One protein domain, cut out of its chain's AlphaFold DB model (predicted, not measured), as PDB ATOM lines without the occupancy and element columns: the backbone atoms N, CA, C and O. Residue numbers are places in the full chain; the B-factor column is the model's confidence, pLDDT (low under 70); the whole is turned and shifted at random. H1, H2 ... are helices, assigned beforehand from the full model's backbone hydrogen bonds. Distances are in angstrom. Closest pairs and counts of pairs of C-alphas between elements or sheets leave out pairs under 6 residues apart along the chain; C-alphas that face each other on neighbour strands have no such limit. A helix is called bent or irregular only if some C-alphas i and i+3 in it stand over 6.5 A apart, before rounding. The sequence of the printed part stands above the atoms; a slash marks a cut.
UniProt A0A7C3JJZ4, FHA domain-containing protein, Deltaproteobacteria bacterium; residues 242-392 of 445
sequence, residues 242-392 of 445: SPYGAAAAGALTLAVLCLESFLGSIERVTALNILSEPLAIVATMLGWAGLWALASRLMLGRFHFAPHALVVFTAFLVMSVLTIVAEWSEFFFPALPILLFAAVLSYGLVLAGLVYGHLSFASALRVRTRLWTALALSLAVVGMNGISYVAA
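Overview. This is residues 242 to 392 of the 445 residues of the protein "FHA domain-containing protein" of Deltaproteobacteria bacterium (UniProt A0A7C3JJZ4). Two long helices, H3 and H4, lie side by side in the middle as a nearly parallel-lined hairpin; H5 packs slantwise on H4 away from H3, and the H1 and H2 hairpin packs at the end of the pair where H3 begins and H4 ends, with H2 crossing that end. Residues 331 to 338, at the turn from H3 to H4, and residues 387 to 392 of H5 stick out. The printed part has 151 residues with five named helices, H1 to H5 in chain order, and no named strand, and its class is all helix. It is only just compact, close to loose, with a radius of gyration of the C-alphas of 17.5 A and spans of 49 by 39 by 26 A.

Arrangement. The longest helix, H2, residues 271 to 300, touches H1, residues 243 to 263, with residues 274 to 282 alone; the closest C-alphas are those of Leu 257 and Pro 278, 5.4 A apart. H1 and H2 form a hairpin, opposite ways at a shallow tilt of 33 degrees, only just short of steep. H2 touches H3, residues 305 to 332, at a steep tilt of 50 degrees, closest at the C-alphas of Ala 289 and His 308, 5.0 A. It also touches H4, residues 337 to 362, at a steep tilt of 50 degrees, closest at the C-alphas of Ser 296 and Ala 362, 4.3 A. H1 touches H3, the same way at a shallow tilt of 32 degrees, only just short of steep, closest at the C-alphas of Ala 246 and Leu 310, 4.5 A. The hairpin of H3 and H4 has a shallow tilt of 5 degrees, with the C-alphas of Ala 315 and Leu 354 closest, 6.0 A. H5, residues 367 to 392, touches H4 with residues 370 to 382 alone, a hairpin at a steep tilt of 41 degrees, closest at the C-alphas of Ala 352 and Ala 374, 4.8 A. H5 is apart from H1, H2 and H3, and H1 is apart from H4. Every O i to N i+4 pair is within hydrogen-bond range in H1, H3 and H5, against 24 of 26 in H2 and 20 of 22 in H4.

Along the chain. H2 is 42.2 A long from first to last C-alpha and irregular, with C-alphas 274 and 277 7.0 A apart. H3 measures 41.1 A, H4 38.2 A, H5 37.6 A and H1 30.0 A. H1 begins at C-alpha 243, (282.840, 244.027, 245.034), and H5 ends at C-alpha 392, (267.566, 275.598, 270.608).

Size, cuts and confidence. The two C-alphas farthest apart are those of Arg 268 and Arg 366, 52.9 A. The printed part has no cut. The links H2 to H3, H3 to H4 and H4 to H5 are tight, and H1 to H2 is short. The mean pLDDT of the printed part is 91.7, and no printed residue is under 70.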
ATOM      1  N   SER A 242     286.279 243.098 248.307       83.12
ATOM      2  CA  SER A 242     285.520 242.405 247.268       83.12
ATOM      3  C   SER A 242     284.300 243.229 246.844       83.12
ATOM      4  O   SER A 242     283.517 243.657 247.699       83.12
ATOM      5  N   PRO A 243     284.059 243.392 245.531       87.06
ATOM      6  CA  PRO A 243     282.840 244.027 245.034       87.06
ATOM      7  C   PRO A 243     281.579 243.261 245.457       87.06
ATOM      8  O   PRO A 243     280.541 243.881 245.676       87.06
ATOM      9  N   TYR A 244     281.669 241.940 245.646       89.44
ATOM     10  CA  TYR A 244     280.550 241.121 246.115       89.44
ATOM     11  C   TYR A 244     280.176 241.432 247.567       89.44
ATOM     12  O   TYR A 244     278.993 241.469 247.893       89.44
ATOM     13  N   GLY A 245     281.164 241.712 248.427       90.38
ATOM     14  CA  GLY A 245     280.919 242.114 249.815       90.38
ATOM     15  C   GLY A 245     280.199 243.460 249.894       90.38
ATOM     16  O   GLY A 245     279.198 243.590 250.595       90.38
ATOM     17  N   ALA A 246     280.650 244.437 249.102       92.50
ATOM     18  CA  ALA A 246     279.994 245.740 248.998       92.50
ATOM     19  C   ALA A 246     278.563 245.635 248.437       92.50
ATOM     20  O   ALA A 246     277.656 246.276 248.961       92.50
ATOM     21  N   ALA A 247     278.347 244.801 247.413       94.31
ATOM     22  CA  ALA A 247     277.021 244.567 246.844       94.31
ATOM     23  C   ALA A 247     276.071 243.892 247.844       94.31
ATOM     24  O   ALA A 247     274.928 244.320 247.978       94.31
ATOM     25  N   ALA A 248     276.543 242.884 248.585       94.38
ATOM     26  CA  ALA A 248     275.754 242.215 249.617       94.38
ATOM     27  C   ALA A 248     275.379 243.170 250.763       94.38
ATOM     28  O   ALA A 248     274.219 243.214 251.167       94.38
ATOM     29  N   ALA A 249     276.326 243.986 251.243       95.12
ATOM     30  CA  ALA A 249     276.059 245.000 252.263       95.12
ATOM     31  C   ALA A 249     275.080 246.079 251.771       95.12
ATOM     32  O   ALA A 249     274.189 246.486 252.516       95.12
ATOM     33  N   GLY A 250     275.200 246.504 250.510       96.75
ATOM     34  CA  GLY A 250     274.264 247.437 249.881       96.75
ATOM     35  C   GLY A 250     272.858 246.852 249.731       96.75
ATOM     36  O   GLY A 250     271.883 247.522 250.058       96.75
ATOM     37  N   ALA A 251     272.741 245.588 249.314       97.19
ATOM     38  CA  ALA A 251     271.460 244.888 249.217       97.19
ATOM     39  C   ALA A 251     270.795 244.716 250.591       97.19
ATOM     40  O   ALA A 251     269.601 244.969 250.728       97.19
ATOM     41  N   LEU A 252     271.568 244.353 251.621       97.69
ATOM     42  CA  LEU A 252     271.078 244.271 252.996       97.69
ATOM     43  C   LEU A 252     270.629 245.642 253.516       97.69
ATOM     44  O   LEU A 252     269.563 245.745 254.109       97.69
ATOM     45  N   THR A 253     271.401 246.699 253.249       98.06
ATOM     46  CA  THR A 253     271.038 248.079 253.617       98.06
ATOM     47  C   THR A 253     269.727 248.501 252.962       98.06
ATOM     48  O   THR A 253     268.839 249.008 253.639       98.06
ATOM     49  N   LEU A 254     269.570 248.238 251.661       97.62
ATOM     50  CA  LEU A 254     268.331 248.521 250.941       97.62
ATOM     51  C   LEU A 254     267.149 247.740 251.528       97.62
ATOM     52  O   LEU A 254     266.079 248.312 251.707       97.62
ATOM     53  N   ALA A 255     267.339 246.460 251.855       97.38
ATOM     54  CA  ALA A 255     266.303 245.630 252.464       97.38
ATOM     55  C   ALA A 255     265.886 246.148 253.850       97.38
ATOM     56  O   ALA A 255     264.691 246.217 254.128       97.38
ATOM     57  N   VAL A 256     266.845 246.554 254.691       96.88
ATOM     58  CA  VAL A 256     266.578 247.159 256.008       96.88
ATOM     59  C   VAL A 256     265.802 248.466 255.857       96.88
ATOM     60  O   VAL A 256     264.779 248.626 256.509       96.88
ATOM     61  N   LEU A 257     266.220 249.351 254.950       95.94
ATOM     62  CA  LEU A 257     265.518 250.609 254.678       95.94
ATOM     63  C   LEU A 257     264.094 250.386 254.143       95.94
ATOM     64  O   LEU A 257     263.164 251.076 254.545       95.94
ATOM     65  N   CYS A 258     263.901 249.408 253.253       94.75
ATOM     66  CA  CYS A 258     262.567 249.050 252.764       94.75
ATOM     67  C   CYS A 258     261.693 248.475 253.882       94.75
ATOM     68  O   CYS A 258     260.504 248.771 253.941       94.75
ATOM     69  N   LEU A 259     262.269 247.657 254.768       93.38
ATOM     70  CA  LEU A 259     261.561 247.115 255.923       93.38
ATOM     71  C   LEU A 259     261.164 248.229 256.895       93.38
ATOM     72  O   LEU A 259     260.030 248.244 257.355       93.38
ATOM     73  N   GLU A 260     262.060 249.173 257.170       91.62
ATOM     74  CA  GLU A 260     261.794 250.344 258.011       91.62
ATOM     75  C   GLU A 260     260.684 251.216 257.409       91.62
ATOM     76  O   GLU A 260     259.709 251.526 258.091       91.62
ATOM     77  N   SER A 261     260.761 251.507 256.108       91.19
ATOM     78  CA  SER A 261     259.721 252.234 255.370       91.19
ATOM     79  C   SER A 261     258.368 251.508 255.400       91.19
ATOM     80  O   SER A 261     257.328 252.130 255.608       91.19
ATOM     81  N   PHE A 262     258.366 250.179 255.252       90.75
ATOM     82  CA  PHE A 262     257.155 249.362 255.334       90.75
ATOM     83  C   PHE A 262     256.546 249.368 256.743       90.75
ATOM     84  O   PHE A 262     255.345 249.587 256.881       90.75
ATOM     85  N   LEU A 263     257.359 249.158 257.782       88.31
ATOM     86  CA  LEU A 263     256.912 249.137 259.179       88.31
ATOM     87  C   LEU A 263     256.453 250.517 259.671       88.31
ATOM     88  O   LEU A 263     255.586 250.590 260.538       88.31
ATOM     89  N   GLY A 264     257.018 251.595 259.124       85.38
ATOM     90  CA  GLY A 264     256.627 252.972 259.428       85.38
ATOM     91  C   GLY A 264     255.390 253.460 258.671       85.38
ATOM     92  O   GLY A 264     254.885 254.543 258.967       85.38
ATOM     93  N   SER A 265     254.885 252.701 257.692       86.44
ATOM     94  CA  SER A 265     253.749 253.137 256.880       86.44
ATOM     95  C   SER A 265     252.413 252.853 257.566       86.44
ATOM     96  O   SER A 265     252.077 251.714 257.880       86.44
ATOM     97  N   ILE A 266     251.624 253.911 257.765       80.25
ATOM     98  CA  ILE A 266     250.280 253.847 258.367       80.25
ATOM     99  C   ILE A 266     249.194 253.684 257.281       80.25
ATOM    100  O   ILE A 266     248.070 253.268 257.560       80.25
ATOM    101  N   GLU A 267     249.523 253.981 256.022       82.12
ATOM    102  CA  GLU A 267     248.603 253.927 254.884       82.12
ATOM    103  C   GLU A 267     248.770 252.646 254.049       82.12
ATOM    104  O   GLU A 267     249.673 251.835 254.257       82.12
ATOM    105  N   ARG A 268     247.893 252.449 253.053       77.75
ATOM    106  CA  ARG A 268     248.054 251.356 252.084       77.75
ATOM    107  C   ARG A 268     249.334 251.558 251.275       77.75
ATOM    108  O   ARG A 268     249.410 252.414 250.394       77.75
ATOM    109  N   VAL A 269     250.316 250.710 251.539       81.00
ATOM    110  CA  VAL A 269     251.607 250.711 250.855       81.00
ATOM    111  C   VAL A 269     251.506 250.243 249.403       81.00
ATOM    112  O   VAL A 269     250.965 249.183 249.097       81.00
ATOM    113  N   THR A 270     252.117 251.021 248.510       85.81
ATOM    114  CA  THR A 270     252.441 250.616 247.135       85.81
ATOM    115  C   THR A 270     253.946 250.366 247.045       85.81
ATOM    116  O   THR A 270     254.721 251.088 247.671       85.81
ATOM    117  N   ALA A 271     254.386 249.391 246.241       84.12
ATOM    118  CA  ALA A 271     255.806 249.030 246.122       84.12
ATOM    119  C   ALA A 271     256.725 250.222 245.779       84.12
ATOM    120  O   ALA A 271     257.832 250.321 246.299       84.12
ATOM    121  N   LEU A 272     256.253 251.160 244.949       86.06
ATOM    122  CA  LEU A 272     256.996 252.375 244.594       86.06
ATOM    123  C   LEU A 272     257.210 253.323 245.787       86.06
ATOM    124  O   LEU A 272     258.273 253.936 245.892       86.06
ATOM    125  N   ASN A 273     256.240 253.411 246.702       82.94
ATOM    126  CA  ASN A 273     256.342 254.276 247.879       82.94
ATOM    127  C   ASN A 273     257.355 253.711 248.881       82.94
ATOM    128  O   ASN A 273     258.125 254.475 249.445       82.94
ATOM    129  N   ILE A 274     257.415 252.381 249.022       89.19
ATOM    130  CA  ILE A 274     258.401 251.715 249.885       89.19
ATOM    131  C   ILE A 274     259.815 251.841 249.306       89.19
ATOM    132  O   ILE A 274     260.772 251.937 250.059       89.19
ATOM    133  N   LEU A 275     259.975 251.807 247.978       92.38
ATOM    134  CA  LEU A 275     261.301 251.682 247.364       92.38
ATOM    135  C   LEU A 275     261.972 253.023 247.034       92.38
ATOM    136  O   LEU A 275     263.200 253.093 247.006       92.38
ATOM    137  N   SER A 276     261.201 254.077 246.757       92.00
ATOM    138  CA  SER A 276     261.742 255.337 246.222       92.00
ATOM    139  C   SER A 276     262.696 256.057 247.183       92.00
ATOM    140  O   SER A 276     263.803 256.417 246.780       92.00
ATOM    141  N   GLU A 277     262.314 256.217 248.450       92.25
ATOM    142  CA  GLU A 277     263.153 256.845 249.475       92.25
ATOM    143  C   GLU A 277     264.394 255.996 249.827       92.25
ATOM    144  O   GLU A 277     265.508 256.522 249.723       92.25
ATOM    145  N   PRO A 278     264.280 254.682 250.122       95.19
ATOM    146  CA  PRO A 278     265.444 253.813 250.308       95.19
ATOM    147  C   PRO A 278     266.435 253.835 249.145       95.19
ATOM    148  O   PRO A 278     267.649 253.859 249.360       95.19
ATOM    149  N   LEU A 279     265.940 253.862 247.904       96.00
ATOM    150  CA  LEU A 279     266.797 253.916 246.724       96.00
ATOM    151  C   LEU A 279     267.552 255.248 246.635       96.00
ATOM    152  O   LEU A 279     268.736 255.246 246.295       96.00
ATOM    153  N   ALA A 280     266.906 256.368 246.976       96.25
ATOM    154  CA  ALA A 280     267.558 257.674 247.038       96.25
ATOM    155  C   ALA A 280     268.669 257.698 248.101       96.25
ATOM    156  O   ALA A 280     269.786 258.122 247.803       96.25
ATOM    157  N   ILE A 281     268.411 257.159 249.297       96.56
ATOM    158  CA  ILE A 281     269.402 257.061 250.381       96.56
ATOM    159  C   ILE A 281     270.607 256.216 249.943       96.56
ATOM    160  O   ILE A 281     271.755 256.652 250.070       96.56
ATOM    161  N   VAL A 282     270.368 255.033 249.366       97.69
ATOM    162  CA  VAL A 282     271.438 254.159 248.857       97.69
ATOM    163  C   VAL A 282     272.218 254.842 247.730       97.69
ATOM    164  O   VAL A 282     273.448 254.770 247.708       97.69
ATOM    165  N   ALA A 283     271.548 255.559 246.824       97.94
ATOM    166  CA  ALA A 283     272.209 256.326 245.770       97.94
ATOM    167  C   ALA A 283     273.113 257.431 246.344       97.94
ATOM    168  O   ALA A 283     274.246 257.591 245.887       97.94
ATOM    169  N   THR A 284     272.670 258.146 247.383       98.12
ATOM    170  CA  THR A 284     273.493 259.137 248.092       98.12
ATOM    171  C   THR A 284     274.716 258.490 248.748       98.12
ATOM    172  O   THR A 284     275.821 259.018 248.615       98.12
ATOM    173  N   MET A 285     274.568 257.325 249.389       97.75
ATOM    174  CA  MET A 285     275.695 256.580 249.971       97.75
ATOM    175  C   MET A 285     276.710 256.139 248.913       97.75
ATOM    176  O   MET A 285     277.918 256.284 249.111       97.75
ATOM    177  N   LEU A 286     276.240 255.642 247.766       97.50
ATOM    178  CA  LEU A 286     277.099 255.273 246.640       97.50
ATOM    179  C   LEU A 286     277.800 256.500 246.041       97.50
ATOM    180  O   LEU A 286     278.985 256.425 245.719       97.50
ATOM    181  N   GLY A 287     277.106 257.637 245.940       97.62
ATOM    182  CA  GLY A 287     277.688 258.913 245.521       97.62
ATOM    183  C   GLY A 287     278.793 259.384 246.470       97.62
ATOM    184  O   GLY A 287     279.881 259.750 246.024       97.62
ATOM    185  N   TRP A 288     278.560 259.287 247.781       96.88
ATOM    186  CA  TRP A 288     279.558 259.577 248.812       96.88
ATOM    187  C   TRP A 288     280.775 258.648 248.716       96.88
ATOM    188  O   TRP A 288     281.918 259.113 248.694       96.88
ATOM    189  N   ALA A 289     280.556 257.337 248.582       96.00
ATOM    190  CA  ALA A 289     281.626 256.366 248.362       96.00
ATOM    191  C   ALA A 289     282.409 256.652 247.068       96.00
ATOM    192  O   ALA A 289     283.635 256.533 247.046       96.00
ATOM    193  N   GLY A 290     281.717 257.083 246.010       95.75
ATOM    194  CA  GLY A 290     282.304 257.507 244.741       95.75
ATOM    195  C   GLY A 290     283.199 258.735 244.881       95.75
ATOM    196  O   GLY A 290     284.302 258.744 244.334       95.75
ATOM    197  N   LEU A 291     282.781 259.733 245.664       95.38
ATOM    198  CA  LEU A 291     283.582 260.925 245.949       95.38
ATOM    199  C   LEU A 291     284.888 260.560 246.670       95.38
ATOM    200  O   LEU A 291     285.964 261.009 246.270       95.38
ATOM    201  N   TRP A 292     284.817 259.680 247.672       94.19
ATOM    202  CA  TRP A 292     286.003 259.157 248.353       94.19
ATOM    203  C   TRP A 292     286.898 258.330 247.429       94.19
ATOM    204  O   TRP A 292     288.116 258.505 247.435       94.19
ATOM    205  N   ALA A 293     286.313 257.480 246.584       93.12
ATOM    206  CA  ALA A 293     287.063 256.696 245.607       93.12
ATOM    207  C   ALA A 293     287.782 257.595 244.589       93.12
ATOM    208  O   ALA A 293     288.940 257.344 244.249       93.12
ATOM    209  N   LEU A 294     287.142 258.679 244.146       93.00
ATOM    210  CA  LEU A 294     287.753 259.673 243.270       93.00
ATOM    211  C   LEU A 294     288.908 260.403 243.966       93.00
ATOM    212  O   LEU A 294     289.995 260.493 243.400       93.00
ATOM    213  N   ALA A 295     288.713 260.847 245.210       89.69
ATOM    214  CA  ALA A 295     289.772 261.461 246.008       89.69
ATOM    215  C   ALA A 295     290.966 260.506 246.201       89.69
ATOM    216  O   ALA A 295     292.117 260.904 246.015       89.69
ATOM    217  N   SER A 296     290.702 259.222 246.476       87.31
ATOM    218  CA  SER A 296     291.744 258.194 246.610       87.31
ATOM    219  C   SER A 296     292.533 257.994 245.311       87.31
ATOM    220  O   SER A 296     293.757 257.871 245.345       87.31
ATOM    221  N   ARG A 297     291.869 258.065 244.149       88.81
ATOM    222  CA  ARG A 297     292.521 257.975 242.838       88.81
ATOM    223  C   ARG A 297     293.449 259.159 242.581       88.81
ATOM    224  O   ARG A 297     294.531 258.953 242.043       88.81
ATOM    225  N   LEU A 298     293.047 260.368 242.972       87.31
ATOM    226  CA  LEU A 298     293.862 261.576 242.814       87.31
ATOM    227  C   LEU A 298     295.085 261.581 243.745       87.31
ATOM    228  O   LEU A 298     296.149 262.037 243.345       87.31
ATOM    229  N   MET A 299     294.946 261.058 244.967       82.44
ATOM    230  CA  MET A 299     296.009 261.078 245.983       82.44
ATOM    231  C   MET A 299     296.973 259.883 245.894       82.44
ATOM    232  O   MET A 299     298.162 260.033 246.166       82.44
ATOM    233  N   LEU A 300     296.469 258.689 245.559       78.62
ATOM    234  CA  LEU A 300     297.202 257.414 245.637       78.62
ATOM    235  C   LEU A 300     297.312 256.684 244.289       78.62
ATOM    236  O   LEU A 300     297.901 255.606 244.225       78.62
ATOM    237  N   GLY A 301     296.708 257.210 243.219       78.50
ATOM    238  CA  GLY A 301     296.717 256.592 241.886       78.50
ATOM    239  C   GLY A 301     295.880 255.313 241.754       78.50
ATOM    240  O   GLY A 301     295.828 254.727 240.675       78.50
ATOM    241  N   ARG A 302     295.201 254.866 242.821       78.62
ATOM    242  CA  ARG A 302     294.389 253.637 242.849       78.62
ATOM    243  C   ARG A 302     292.920 253.962 243.100       78.62
ATOM    244  O   ARG A 302     292.610 254.787 243.950       78.62
ATOM    245  N   PHE A 303     292.020 253.297 242.380       82.56
ATOM    246  CA  PHE A 303     290.576 253.494 242.514       82.56
ATOM    247  C   PHE A 303     289.950 252.372 243.355       82.56
ATOM    248  O   PHE A 303     289.789 251.253 242.872       82.56
ATOM    249  N   HIS A 304     289.595 252.666 244.610       83.38
ATOM    250  CA  HIS A 304     289.050 251.687 245.561       83.38
ATOM    251  C   HIS A 304     287.574 251.957 245.901       83.38
ATOM    252  O   HIS A 304     287.242 252.317 247.026       83.38
ATOM    253  N   PHE A 305     286.662 251.767 244.944       92.00
ATOM    254  CA  PHE A 305     285.233 252.018 245.183       92.00
ATOM    255  C   PHE A 305     284.587 251.038 246.175       92.00
ATOM    256  O   PHE A 305     283.933 251.469 247.123       92.00
ATOM    257  N   ALA A 306     284.790 249.728 245.988       92.44
ATOM    258  CA  ALA A 306     284.131 248.703 246.803       92.44
ATOM    259  C   ALA A 306     284.423 248.829 248.315       92.44
ATOM    260  O   ALA A 306     283.462 248.807 249.084       92.44
ATOM    261  N   PRO A 307     285.676 249.063 248.768       91.56
ATOM    262  CA  PRO A 307     285.946 249.321 250.183       91.56
ATOM    263  C   PRO A 307     285.199 250.534 250.745       91.56
ATOM    264  O   PRO A 307     284.659 250.467 251.845       91.56
ATOM    265  N   HIS A 308     285.129 251.645 250.002       93.69
ATOM    266  CA  HIS A 308     284.410 252.838 250.457       93.69
ATOM    267  C   HIS A 308     282.899 252.613 250.537       93.69
ATOM    268  O   HIS A 308     282.273 253.077 251.489       93.69
ATOM    269  N   ALA A 309     282.328 251.877 249.579       95.38
ATOM    270  CA  ALA A 309     280.922 251.487 249.605       95.38
ATOM    271  C   ALA A 309     280.623 250.572 250.804       95.38
ATOM    272  O   ALA A 309     279.671 250.802 251.545       95.38
ATOM    273  N   LEU A 310     281.472 249.574 251.059       94.75
ATOM    274  CA  LEU A 310     281.304 248.683 252.202       94.75
ATOM    275  C   LEU A 310     281.397 249.430 253.539       94.75
ATOM    276  O   LEU A 310     280.606 249.158 254.439       94.75
ATOM    277  N   VAL A 311     282.332 250.377 253.670       94.94
ATOM    278  CA  VAL A 311     282.495 251.197 254.881       94.94
ATOM    279  C   VAL A 311     281.225 251.998 255.182       94.94
ATOM    280  O   VAL A 311     280.752 251.950 256.317       94.94
ATOM    281  N   VAL A 312     280.639 252.676 254.187       97.12
ATOM    282  CA  VAL A 312     279.417 253.468 254.407       97.12
ATOM    283  C   VAL A 312     278.199 252.587 254.705       97.12
ATOM    284  O   VAL A 312     277.471 252.881 255.650       97.12
ATOM    285  N   PHE A 313     278.018 251.468 253.992       97.25
ATOM    286  CA  PHE A 313     276.911 250.540 254.261       97.25
ATOM    287  C   PHE A 313     277.026 249.883 255.637       97.25
ATOM    288  O   PHE A 313     276.047 249.805 256.372       97.25
ATOM    289  N   THR A 314     278.228 249.457 256.029       95.88
ATOM    290  CA  THR A 314     278.449 248.845 257.348       95.88
ATOM    291  C   THR A 314     278.209 249.854 258.466       95.88
ATOM    292  O   THR A 314     277.550 249.528 259.447       95.88
ATOM    293  N   ALA A 315     278.700 251.089 258.317       96.75
ATOM    294  CA  ALA A 315     278.452 252.146 259.293       96.75
ATOM    295  C   ALA A 315     276.954 252.447 259.434       96.75
ATOM    296  O   ALA A 315     276.472 252.583 260.554       96.75
ATOM    297  N   PHE A 316     276.214 252.489 258.320       97.44
ATOM    298  CA  PHE A 316     274.765 252.659 258.349       97.44
ATOM    299  C   PHE A 316     274.068 251.507 259.080       97.44
ATOM    300  O   PHE A 316     273.324 251.759 260.016       97.44
ATOM    301  N   LEU A 317     274.362 250.250 258.729       97.56
ATOM    302  CA  LEU A 317     273.758 249.081 259.380       97.56
ATOM    303  C   LEU A 317     274.040 249.044 260.889       97.56
ATOM    304  O   LEU A 317     273.144 248.757 261.681       97.56
ATOM    305  N   VAL A 318     275.271 249.363 261.299       97.62
ATOM    306  CA  VAL A 318     275.634 249.471 262.720       97.62
ATOM    307  C   VAL A 318     274.844 250.592 263.394       97.62
ATOM    308  O   VAL A 318     274.321 250.379 264.486       97.62
ATOM    309  N   MET A 319     274.706 251.755 262.748       96.44
ATOM    310  CA  MET A 319     273.859 252.833 263.262       96.44
ATOM    311  C   MET A 319     272.403 252.399 263.406       96.44
ATOM    312  O   MET A 319     271.836 252.629 264.466       96.44
ATOM    313  N   SER A 320     271.812 251.738 262.408       95.31
ATOM    314  CA  SER A 320     270.426 251.258 262.472       95.31
ATOM    315  C   SER A 320     270.207 250.324 263.663       95.31
ATOM    316  O   SER A 320     269.248 250.490 264.409       95.31
ATOM    317  N   VAL A 321     271.126 249.380 263.903       96.38
ATOM    318  CA  VAL A 321     271.054 248.486 265.071       96.38
ATOM    319  C   VAL A 321     271.148 249.274 266.379       96.38
ATOM    320  O   VAL A 321     270.365 249.029 267.294       96.38
ATOM    321  N   LEU A 322     272.072 250.231 266.474       95.94
ATOM    322  CA  LEU A 322     272.225 251.065 267.667       95.94
ATOM    323  C   LEU A 322     270.992 251.935 267.926       95.94
ATOM    324  O   LEU A 322     270.591 252.060 269.079       95.94
ATOM    325  N   THR A 323     270.369 252.482 266.882       92.88
ATOM    326  CA  THR A 323     269.113 253.236 266.985       92.88
ATOM    327  C   THR A 323     267.994 252.350 267.521       92.88
ATOM    328  O   THR A 323     267.351 252.717 268.498       92.88
ATOM    329  N   ILE A 324     267.820 251.141 266.977       92.31
ATOM    330  CA  ILE A 324     266.816 250.186 267.470       92.31
ATOM    331  C   ILE A 324     267.055 249.876 268.954       92.31
ATOM    332  O   ILE A 324     266.125 249.927 269.758       92.31
ATOM    333  N   VAL A 325     268.300 249.584 269.341       93.62
ATOM    334  CA  VAL A 325     268.661 249.318 270.742       93.62
ATOM    335  C   VAL A 325     268.379 250.534 271.628       93.62
ATOM    336  O   VAL A 325     267.856 250.366 272.731       93.62
ATOM    337  N   ALA A 326     268.690 251.743 271.161       91.88
ATOM    338  CA  ALA A 326     268.434 252.980 271.890       91.88
ATOM    339  C   ALA A 326     266.931 253.207 272.103       91.88
ATOM    340  O   ALA A 326     266.522 253.452 273.233       91.88
ATOM    341  N   GLU A 327     266.103 253.028 271.073       90.69
ATOM    342  CA  GLU A 327     264.646 253.170 271.173       90.69
ATOM    343  C   GLU A 327     264.018 252.138 272.117       90.69
ATOM    344  O   GLU A 327     263.137 252.467 272.907       90.69
ATOM    345  N   TRP A 328     264.456 250.877 272.064       91.31
ATOM    346  CA  TRP A 328     264.000 249.860 273.017       91.31
ATOM    347  C   TRP A 328     264.447 250.181 274.447       91.31
ATOM    348  O   TRP A 328     263.687 249.974 275.392       91.31
ATOM    349  N   SER A 329     265.657 250.716 274.615       91.50
ATOM    350  CA  SER A 329     266.160 251.140 275.925       91.50
ATOM    351  C   SER A 329     265.364 252.324 276.474       91.50
ATOM    352  O   SER A 329     265.017 252.327 277.651       91.50
ATOM    353  N   GLU A 330     265.036 253.299 275.625       89.81
ATOM    354  CA  GLU A 330     264.195 254.446 275.972       89.81
ATOM    355  C   GLU A 330     262.781 254.002 276.359       89.81
ATOM    356  O   GLU A 330     262.252 254.471 277.362       89.81
ATOM    357  N   PHE A 331     262.208 253.036 275.636       88.69
ATOM    358  CA  PHE A 331     260.899 252.466 275.953       88.69
ATOM    359  C   PHE A 331     260.855 251.825 277.350       88.69
ATOM    360  O   PHE A 331     259.929 252.081 278.118       88.69
ATOM    361  N   PHE A 332     261.851 251.006 277.706       87.44
ATOM    362  CA  PHE A 332     261.888 250.365 279.027       87.44
ATOM    363  C   PHE A 332     262.303 251.319 280.152       87.44
ATOM    364  O   PHE A 332     261.886 251.136 281.298       87.44
ATOM    365  N   PHE A 333     263.120 252.330 279.851       88.25
ATOM    366  CA  PHE A 333     263.719 253.210 280.853       88.25
ATOM    367  C   PHE A 333     263.670 254.699 280.451       88.25
ATOM    368  O   PHE A 333     264.716 255.349 280.344       88.25
ATOM    369  N   PRO A 334     262.470 255.294 280.307       81.56
ATOM    370  CA  PRO A 334     262.301 256.632 279.726       81.56
ATOM    371  C   PRO A 334     262.891 257.770 280.575       81.56
ATOM    372  O   PRO A 334     263.148 258.858 280.068       81.56
ATOM    373  N   ALA A 335     263.128 257.540 281.871       80.00
ATOM    374  CA  ALA A 335     263.631 258.550 282.804       80.00
ATOM    375  C   ALA A 335     265.153 258.477 283.056       80.00
ATOM    376  O   ALA A 335     265.648 259.146 283.966       80.00
ATOM    377  N   LEU A 336     265.911 257.664 282.305       85.88
ATOM    378  CA  LEU A 336     267.353 257.493 282.517       85.88
ATOM    379  C   LEU A 336     268.193 258.438 281.632       85.88
ATOM    380  O   LEU A 336     268.418 258.138 280.459       85.88
ATOM    381  N   PRO A 337     268.776 259.525 282.180       82.81
ATOM    382  CA  PRO A 337     269.560 260.483 281.389       82.81
ATOM    383  C   PRO A 337     270.846 259.884 280.794       82.81
ATOM    384  O   PRO A 337     271.363 260.391 279.800       82.81
ATOM    385  N   ILE A 338     271.360 258.788 281.366       88.38
ATOM    386  CA  ILE A 338     272.543 258.089 280.845       88.38
ATOM    387  C   ILE A 338     272.309 257.503 279.443       88.38
ATOM    388  O   ILE A 338     273.263 257.385 278.679       88.38
ATOM    389  N   LEU A 339     271.059 257.189 279.077       88.19
ATOM    390  CA  LEU A 339     270.727 256.657 277.752       88.19
ATOM    391  C   LEU A 339     270.951 257.690 276.648       88.19
ATOM    392  O   LEU A 339     271.491 257.347 275.599       88.19
ATOM    393  N   LEU A 340     270.641 258.962 276.913       85.06
ATOM    394  CA  LEU A 340     270.936 260.053 275.983       85.06
ATOM    395  C   LEU A 340     272.446 260.183 275.753       85.06
ATOM    396  O   LEU A 340     272.900 260.265 274.614       85.06
ATOM    397  N   PHE A 341     273.242 260.158 276.828       88.88
ATOM    398  CA  PHE A 341     274.701 260.213 276.714       88.88
ATOM    399  C   PHE A 341     275.260 259.005 275.950       88.88
ATOM    400  O   PHE A 341     276.116 259.170 275.082       88.88
ATOM    401  N   ALA A 342     274.751 257.803 276.232       91.62
ATOM    402  CA  ALA A 342     275.144 256.583 275.537       91.62
ATOM    403  C   ALA A 342     274.823 256.649 274.034       91.62
ATOM    404  O   ALA A 342     275.690 256.312 273.230       91.62
ATOM    405  N   ALA A 343     273.640 257.147 273.656       90.12
ATOM    406  CA  ALA A 343     273.232 257.315 272.260       90.12
ATOM    407  C   ALA A 343     274.124 258.320 271.504       90.12
ATOM    408  O   ALA A 343     274.584 258.054 270.389       90.12
ATOM    409  N   VAL A 344     274.437 259.459 272.132       91.56
ATOM    410  CA  VAL A 344     275.346 260.472 271.567       91.56
ATOM    411  C   VAL A 344     276.759 259.906 271.402       91.56
ATOM    412  O   VAL A 344     277.384 260.083 270.353       91.56
ATOM    413  N   LEU A 345     277.260 259.184 272.409       94.19
ATOM    414  CA  LEU A 345     278.567 258.534 272.351       94.19
ATOM    415  C   LEU A 345     278.614 257.476 271.243       94.19
ATOM    416  O   LEU A 345     279.580 257.441 270.481       94.19
ATOM    417  N   SER A 346     277.580 256.641 271.113       94.62
ATOM    418  CA  SER A 346     277.528 255.608 270.079       94.62
ATOM    419  C   SER A 346     277.504 256.207 268.673       94.62
ATOM    420  O   SER A 346     278.256 255.748 267.814       94.62
ATOM    421  N   TYR A 347     276.745 257.290 268.454       93.94
ATOM    422  CA  TYR A 347     276.760 258.028 267.186       93.94
ATOM    423  C   TYR A 347     278.162 258.573 266.867       93.94
ATOM    424  O   TYR A 347     278.675 258.393 265.760       93.94
ATOM    425  N   GLY A 348     278.833 259.167 267.860       96.44
ATOM    426  CA  GLY A 348     280.203 259.655 267.710       96.44
ATOM    427  C   GLY A 348     281.209 258.547 267.378       96.44
ATOM    428  O   GLY A 348     282.072 258.722 266.513       96.44
ATOM    429  N   LEU A 349     281.101 257.381 268.015       97.62
ATOM    430  CA  LEU A 349     281.996 256.255 267.742       97.62
ATOM    431  C   LEU A 349     281.812 255.697 266.328       97.62
ATOM    432  O   LEU A 349     282.808 255.425 265.654       97.62
ATOM    433  N   VAL A 350     280.575 255.574 265.843       97.69
ATOM    434  CA  VAL A 350     280.328 255.096 264.475       97.69
ATOM    435  C   VAL A 350     280.782 256.118 263.439       97.69
ATOM    436  O   VAL A 350     281.435 255.737 262.469       97.69
ATOM    437  N   LEU A 351     280.543 257.413 263.663       97.25
ATOM    438  CA  LEU A 351     281.061 258.469 262.792       97.25
ATOM    439  C   LEU A 351     282.598 258.459 262.743       97.25
ATOM    440  O   LEU A 351     283.187 258.568 261.665       97.25
ATOM    441  N   ALA A 352     283.264 258.265 263.884       97.56
ATOM    442  CA  ALA A 352     284.717 258.112 263.929       97.56
ATOM    443  C   ALA A 352     285.173 256.859 263.161       97.56
ATOM    444  O   ALA A 352     286.124 256.927 262.383       97.56
ATOM    445  N   GLY A 353     284.479 255.728 263.318       96.81
ATOM    446  CA  GLY A 353     284.738 254.500 262.562       96.81
ATOM    447  C   GLY A 353     284.587 254.687 261.049       96.81
ATOM    448  O   GLY A 353     285.466 254.275 260.290       96.81
ATOM    449  N   LEU A 354     283.529 255.378 260.613       96.94
ATOM    450  CA  LEU A 354     283.260 255.721 259.215       96.94
ATOM    451  C   LEU A 354     284.406 256.551 258.618       96.94
ATOM    452  O   LEU A 354     284.981 256.184 257.591       96.94
ATOM    453  N   VAL A 355     284.785 257.648 259.283       96.44
ATOM    454  CA  VAL A 355     285.880 258.530 258.838       96.44
ATOM    455  C   VAL A 355     287.210 257.778 258.816       96.44
ATOM    456  O   VAL A 355     287.960 257.872 257.844       96.44
ATOM    457  N   TYR A 356     287.500 256.997 259.859       95.69
ATOM    458  CA  TYR A 356     288.706 256.178 259.934       95.69
ATOM    459  C   TYR A 356     288.788 255.181 258.772       95.69
ATOM    460  O   TYR A 356     289.847 255.064 258.150       95.69
ATOM    461  N   GLY A 357     287.683 254.500 258.456       92.88
ATOM    462  CA  GLY A 357     287.588 253.553 257.346       92.88
ATOM    463  C   GLY A 357     287.802 254.218 255.985       92.88
ATOM    464  O   GLY A 357     288.558 253.713 255.158       92.88
ATOM    465  N   HIS A 358     287.230 255.400 255.747       93.75
ATOM    466  CA  HIS A 358     287.511 256.142 254.513       93.75
ATOM    467  C   HIS A 358     288.985 256.556 254.422       93.75
ATOM    468  O   HIS A 358     289.648 256.284 253.418       93.75
ATOM    469  N   LEU A 359     289.545 257.130 255.487       92.56
ATOM    470  CA  LEU A 359     290.950 257.541 255.508       92.56
ATOM    471  C   LEU A 359     291.916 256.361 255.364       92.56
ATOM    472  O   LEU A 359     293.034 256.564 254.890       92.56
ATOM    473  N   SER A 360     291.524 255.138 255.740       88.81
ATOM    474  CA  SER A 360     292.402 253.973 255.604       88.81
ATOM    475  C   SER A 360     292.645 253.555 254.163       88.81
ATOM    476  O   SER A 360     293.709 253.017 253.879       88.81
ATOM    477  N   PHE A 361     291.697 253.841 253.271       85.44
ATOM    478  CA  PHE A 361     291.822 253.560 251.839       85.44
ATOM    479  C   PHE A 361     292.191 254.800 251.016       85.44
ATOM    480  O   PHE A 361     292.746 254.661 249.928       85.44
ATOM    481  N   ALA A 362     291.921 256.004 251.532       85.44
ATOM    482  CA  ALA A 362     292.165 257.262 250.825       85.44
ATOM    483  C   ALA A 362     293.490 257.958 251.185       85.44
ATOM    484  O   ALA A 362     293.877 258.898 250.495       85.44
ATOM    485  N   SER A 363     294.197 257.535 252.244       82.31
ATOM    486  CA  SER A 363     295.413 258.219 252.706       82.31
ATOM    487  C   SER A 363     296.539 257.265 253.115       82.31
ATOM    488  O   SER A 363     296.299 256.182 253.641       82.31
ATOM    489  N   ALA A 364     297.786 257.714 252.946       80.94
ATOM    490  CA  ALA A 364     298.984 257.038 253.455       80.94
ATOM    491  C   ALA A 364     299.344 257.472 254.896       80.94
ATOM    492  O   ALA A 364     300.503 257.405 255.308       80.94
ATOM    493  N   LEU A 365     298.370 257.983 255.661       82.81
ATOM    494  CA  LEU A 365     298.598 258.444 257.030       82.81
ATOM    495  C   LEU A 365     298.957 257.273 257.953       82.81
ATOM    496  O   LEU A 365     298.412 256.172 257.846       82.81
ATOM    497  N   ARG A 366     299.835 257.536 258.931       87.50
ATOM    498  CA  ARG A 366     300.126 256.583 260.014       87.50
ATOM    499  C   ARG A 366     298.838 256.260 260.781       87.50
ATOM    500  O   ARG A 366     298.014 257.145 261.012       87.50
ATOM    501  N   VAL A 367     298.710 255.019 261.260       87.69
ATOM    502  CA  VAL A 367     297.506 254.517 261.959       87.69
ATOM    503  C   VAL A 367     297.075 255.424 263.120       87.69
ATOM    504  O   VAL A 367     295.888 255.702 263.272       87.69
ATOM    505  N   ARG A 368     298.036 255.939 263.903       90.81
ATOM    506  CA  ARG A 368     297.763 256.864 265.018       90.81
ATOM    507  C   ARG A 368     297.191 258.198 264.549       90.81
ATOM    508  O   ARG A 368     296.208 258.661 265.112       90.81
ATOM    509  N   THR A 369     297.782 258.800 263.519       91.62
ATOM    510  CA  THR A 369     297.300 260.070 262.959       91.62
ATOM    511  C   THR A 369     295.885 259.908 262.429       91.62
ATOM    512  O   THR A 369     295.024 260.706 262.771       91.62
ATOM    513  N   ARG A 370     295.624 258.819 261.695       93.38
ATOM    514  CA  ARG A 370     294.294 258.483 261.176       93.38
ATOM    515  C   ARG A 370     293.241 258.354 262.283       93.38
ATOM    516  O   ARG A 370     292.129 258.854 262.130       93.38
ATOM    517  N   LEU A 371     293.587 257.691 263.388       95.00
ATOM    518  CA  LEU A 371     292.700 257.538 264.543       95.00
ATOM    519  C   LEU A 371     292.362 258.892 265.176       95.00
ATOM    520  O   LEU A 371     291.189 259.213 265.340       95.00
ATOM    521  N   TRP A 372     293.375 259.706 265.478       96.62
ATOM    522  CA  TRP A 372     293.160 261.012 266.100       96.62
ATOM    523  C   TRP A 372     292.387 261.975 265.200       96.62
ATOM    524  O   TRP A 372     291.505 262.669 265.693       96.62
ATOM    525  N   THR A 373     292.642 261.978 263.887       94.94
ATOM    526  CA  THR A 373     291.856 262.789 262.944       94.94
ATOM    527  C   THR A 373     290.391 262.366 262.911       94.94
ATOM    528  O   THR A 373     289.514 263.223 262.887       94.94
ATOM    529  N   ALA A 374     290.113 261.060 262.951       96.69
ATOM    530  CA  ALA A 374     288.747 260.549 262.936       96.69
ATOM    531  C   ALA A 374     287.987 260.885 264.230       96.69
ATOM    532  O   ALA A 374     286.845 261.335 264.174       96.69
ATOM    533  N   LEU A 375     288.638 260.730 265.388       97.31
ATOM    534  CA  LEU A 375     288.064 261.091 266.687       97.31
ATOM    535  C   LEU A 375     287.830 262.599 266.807       97.31
ATOM    536  O   LEU A 375     286.763 263.007 267.251       97.31
ATOM    537  N   ALA A 376     288.789 263.425 266.379       97.44
ATOM    538  CA  ALA A 376     288.658 264.878 266.423       97.44
ATOM    539  C   ALA A 376     287.523 265.379 265.519       97.44
ATOM    540  O   ALA A 376     286.720 266.204 265.951       97.44
ATOM    541  N   LEU A 377     287.421 264.857 264.289       97.00
ATOM    542  CA  LEU A 377     286.346 265.232 263.369       97.00
ATOM    543  C   LEU A 377     284.980 264.783 263.895       97.00
ATOM    544  O   LEU A 377     284.028 265.557 263.855       97.00
ATOM    545  N   SER A 378     284.892 263.564 264.432       97.50
ATOM    546  CA  SER A 378     283.655 263.071 265.032       97.50
ATOM    547  C   SER A 378     283.231 263.913 266.239       97.50
ATOM    548  O   SER A 378     282.094 264.378 266.296       97.50
ATOM    549  N   LEU A 379     284.159 264.206 267.158       97.06
ATOM    550  CA  LEU A 379     283.896 265.059 268.316       97.06
ATOM    551  C   LEU A 379     283.446 266.464 267.900       97.06
ATOM    552  O   LEU A 379     282.550 267.018 268.527       97.06
ATOM    553  N   ALA A 380     284.023 267.028 266.836       97.31
ATOM    554  CA  ALA A 380     283.609 268.327 266.314       97.31
ATOM    555  C   ALA A 380     282.169 268.299 265.771       97.31
ATOM    556  O   ALA A 380     281.389 269.195 266.086       97.31
ATOM    557  N   VAL A 381     281.796 267.272 265.000       96.38
ATOM    558  CA  VAL A 381     280.438 267.132 264.438       96.38
ATOM    559  C   VAL A 381     279.405 266.892 265.539       96.38
ATOM    560  O   VAL A 381     278.386 267.580 265.588       96.38
ATOM    561  N   VAL A 382     279.680 265.961 266.455       94.88
ATOM    562  CA  VAL A 382     278.783 265.652 267.578       94.88
ATOM    563  C   VAL A 382     278.687 266.824 268.549       94.88
ATOM    564  O   VAL A 382     277.593 267.185 268.975       94.88
ATOM    565  N   GLY A 383     279.813 267.468 268.857       93.69
ATOM    566  CA  GLY A 383     279.862 268.656 269.702       93.69
ATOM    567  C   GLY A 383     279.080 269.822 269.103       93.69
ATOM    568  O   GLY A 383     278.301 270.452 269.813       93.69
ATOM    569  N   MET A 384     279.213 270.068 267.795       95.00
ATOM    570  CA  MET A 384     278.417 271.077 267.088       95.00
ATOM    571  C   MET A 384     276.920 270.774 267.196       95.00
ATOM    572  O   MET A 384     276.149 271.657 267.565       95.00
ATOM    573  N   ASN A 385     276.511 269.527 266.941       92.50
ATOM    574  CA  ASN A 385     275.111 269.119 267.056       92.50
ATOM    575  C   ASN A 385     274.573 269.300 268.490       92.50
ATOM    576  O   ASN A 385     273.492 269.857 268.672       92.50
ATOM    577  N   GLY A 386     275.362 268.942 269.509       90.12
ATOM    578  CA  GLY A 386     275.018 269.150 270.917       90.12
ATOM    579  C   GLY A 386     274.899 270.626 271.309       90.12
ATOM    580  O   GLY A 386     273.958 271.004 272.006       90.12
ATOM    581  N   ILE A 387     275.798 271.488 270.820       91.25
ATOM    582  CA  ILE A 387     275.706 272.943 271.023       91.25
ATOM    583  C   ILE A 387     274.436 273.488 270.367       91.25
ATOM    584  O   ILE A 387     273.703 274.241 271.005       91.25
ATOM    585  N   SER A 388     274.143 273.092 269.124       89.62
ATOM    586  CA  SER A 388     272.910 273.488 268.431       89.62
ATOM    587  C   SER A 388     271.660 273.037 269.189       89.62
ATOM    588  O   SER A 388     270.714 273.813 269.316       89.62
ATOM    589  N   TYR A 389     271.672 271.825 269.747       86.56
ATOM    590  CA  TYR A 389     270.580 271.286 270.552       86.56
ATOM    591  C   TYR A 389     270.329 272.104 271.827       86.56
ATOM    592  O   TYR A 389     269.197 272.498 272.108       86.56
ATOM    593  N   VAL A 390     271.384 272.434 272.581       86.44
ATOM    594  CA  VAL A 390     271.268 273.265 273.794       86.44
ATOM    595  C   VAL A 390     270.839 274.692 273.449       86.44
ATOM    596  O   VAL A 390     269.972 275.250 274.120       86.44
ATOM    597  N   ALA A 391     271.393 275.273 272.382       87.44
ATOM    598  CA  ALA A 391     271.038 276.617 271.934       87.44
ATOM    599  C   ALA A 391     269.553 276.723 271.539       87.44
ATOM    600  O   ALA A 391     268.918 277.744 271.805       87.44
ATOM    601  N   ALA A 392     268.982 275.661 270.961       83.62
ATOM    602  CA  ALA A 392     267.566 275.598 270.608       83.62
ATOM    603  C   ALA A 392     266.636 275.532 271.837       83.62
ATOM    604  O   ALA A 392     265.534 276.078 271.792       83.62
TER     605      ALA A 392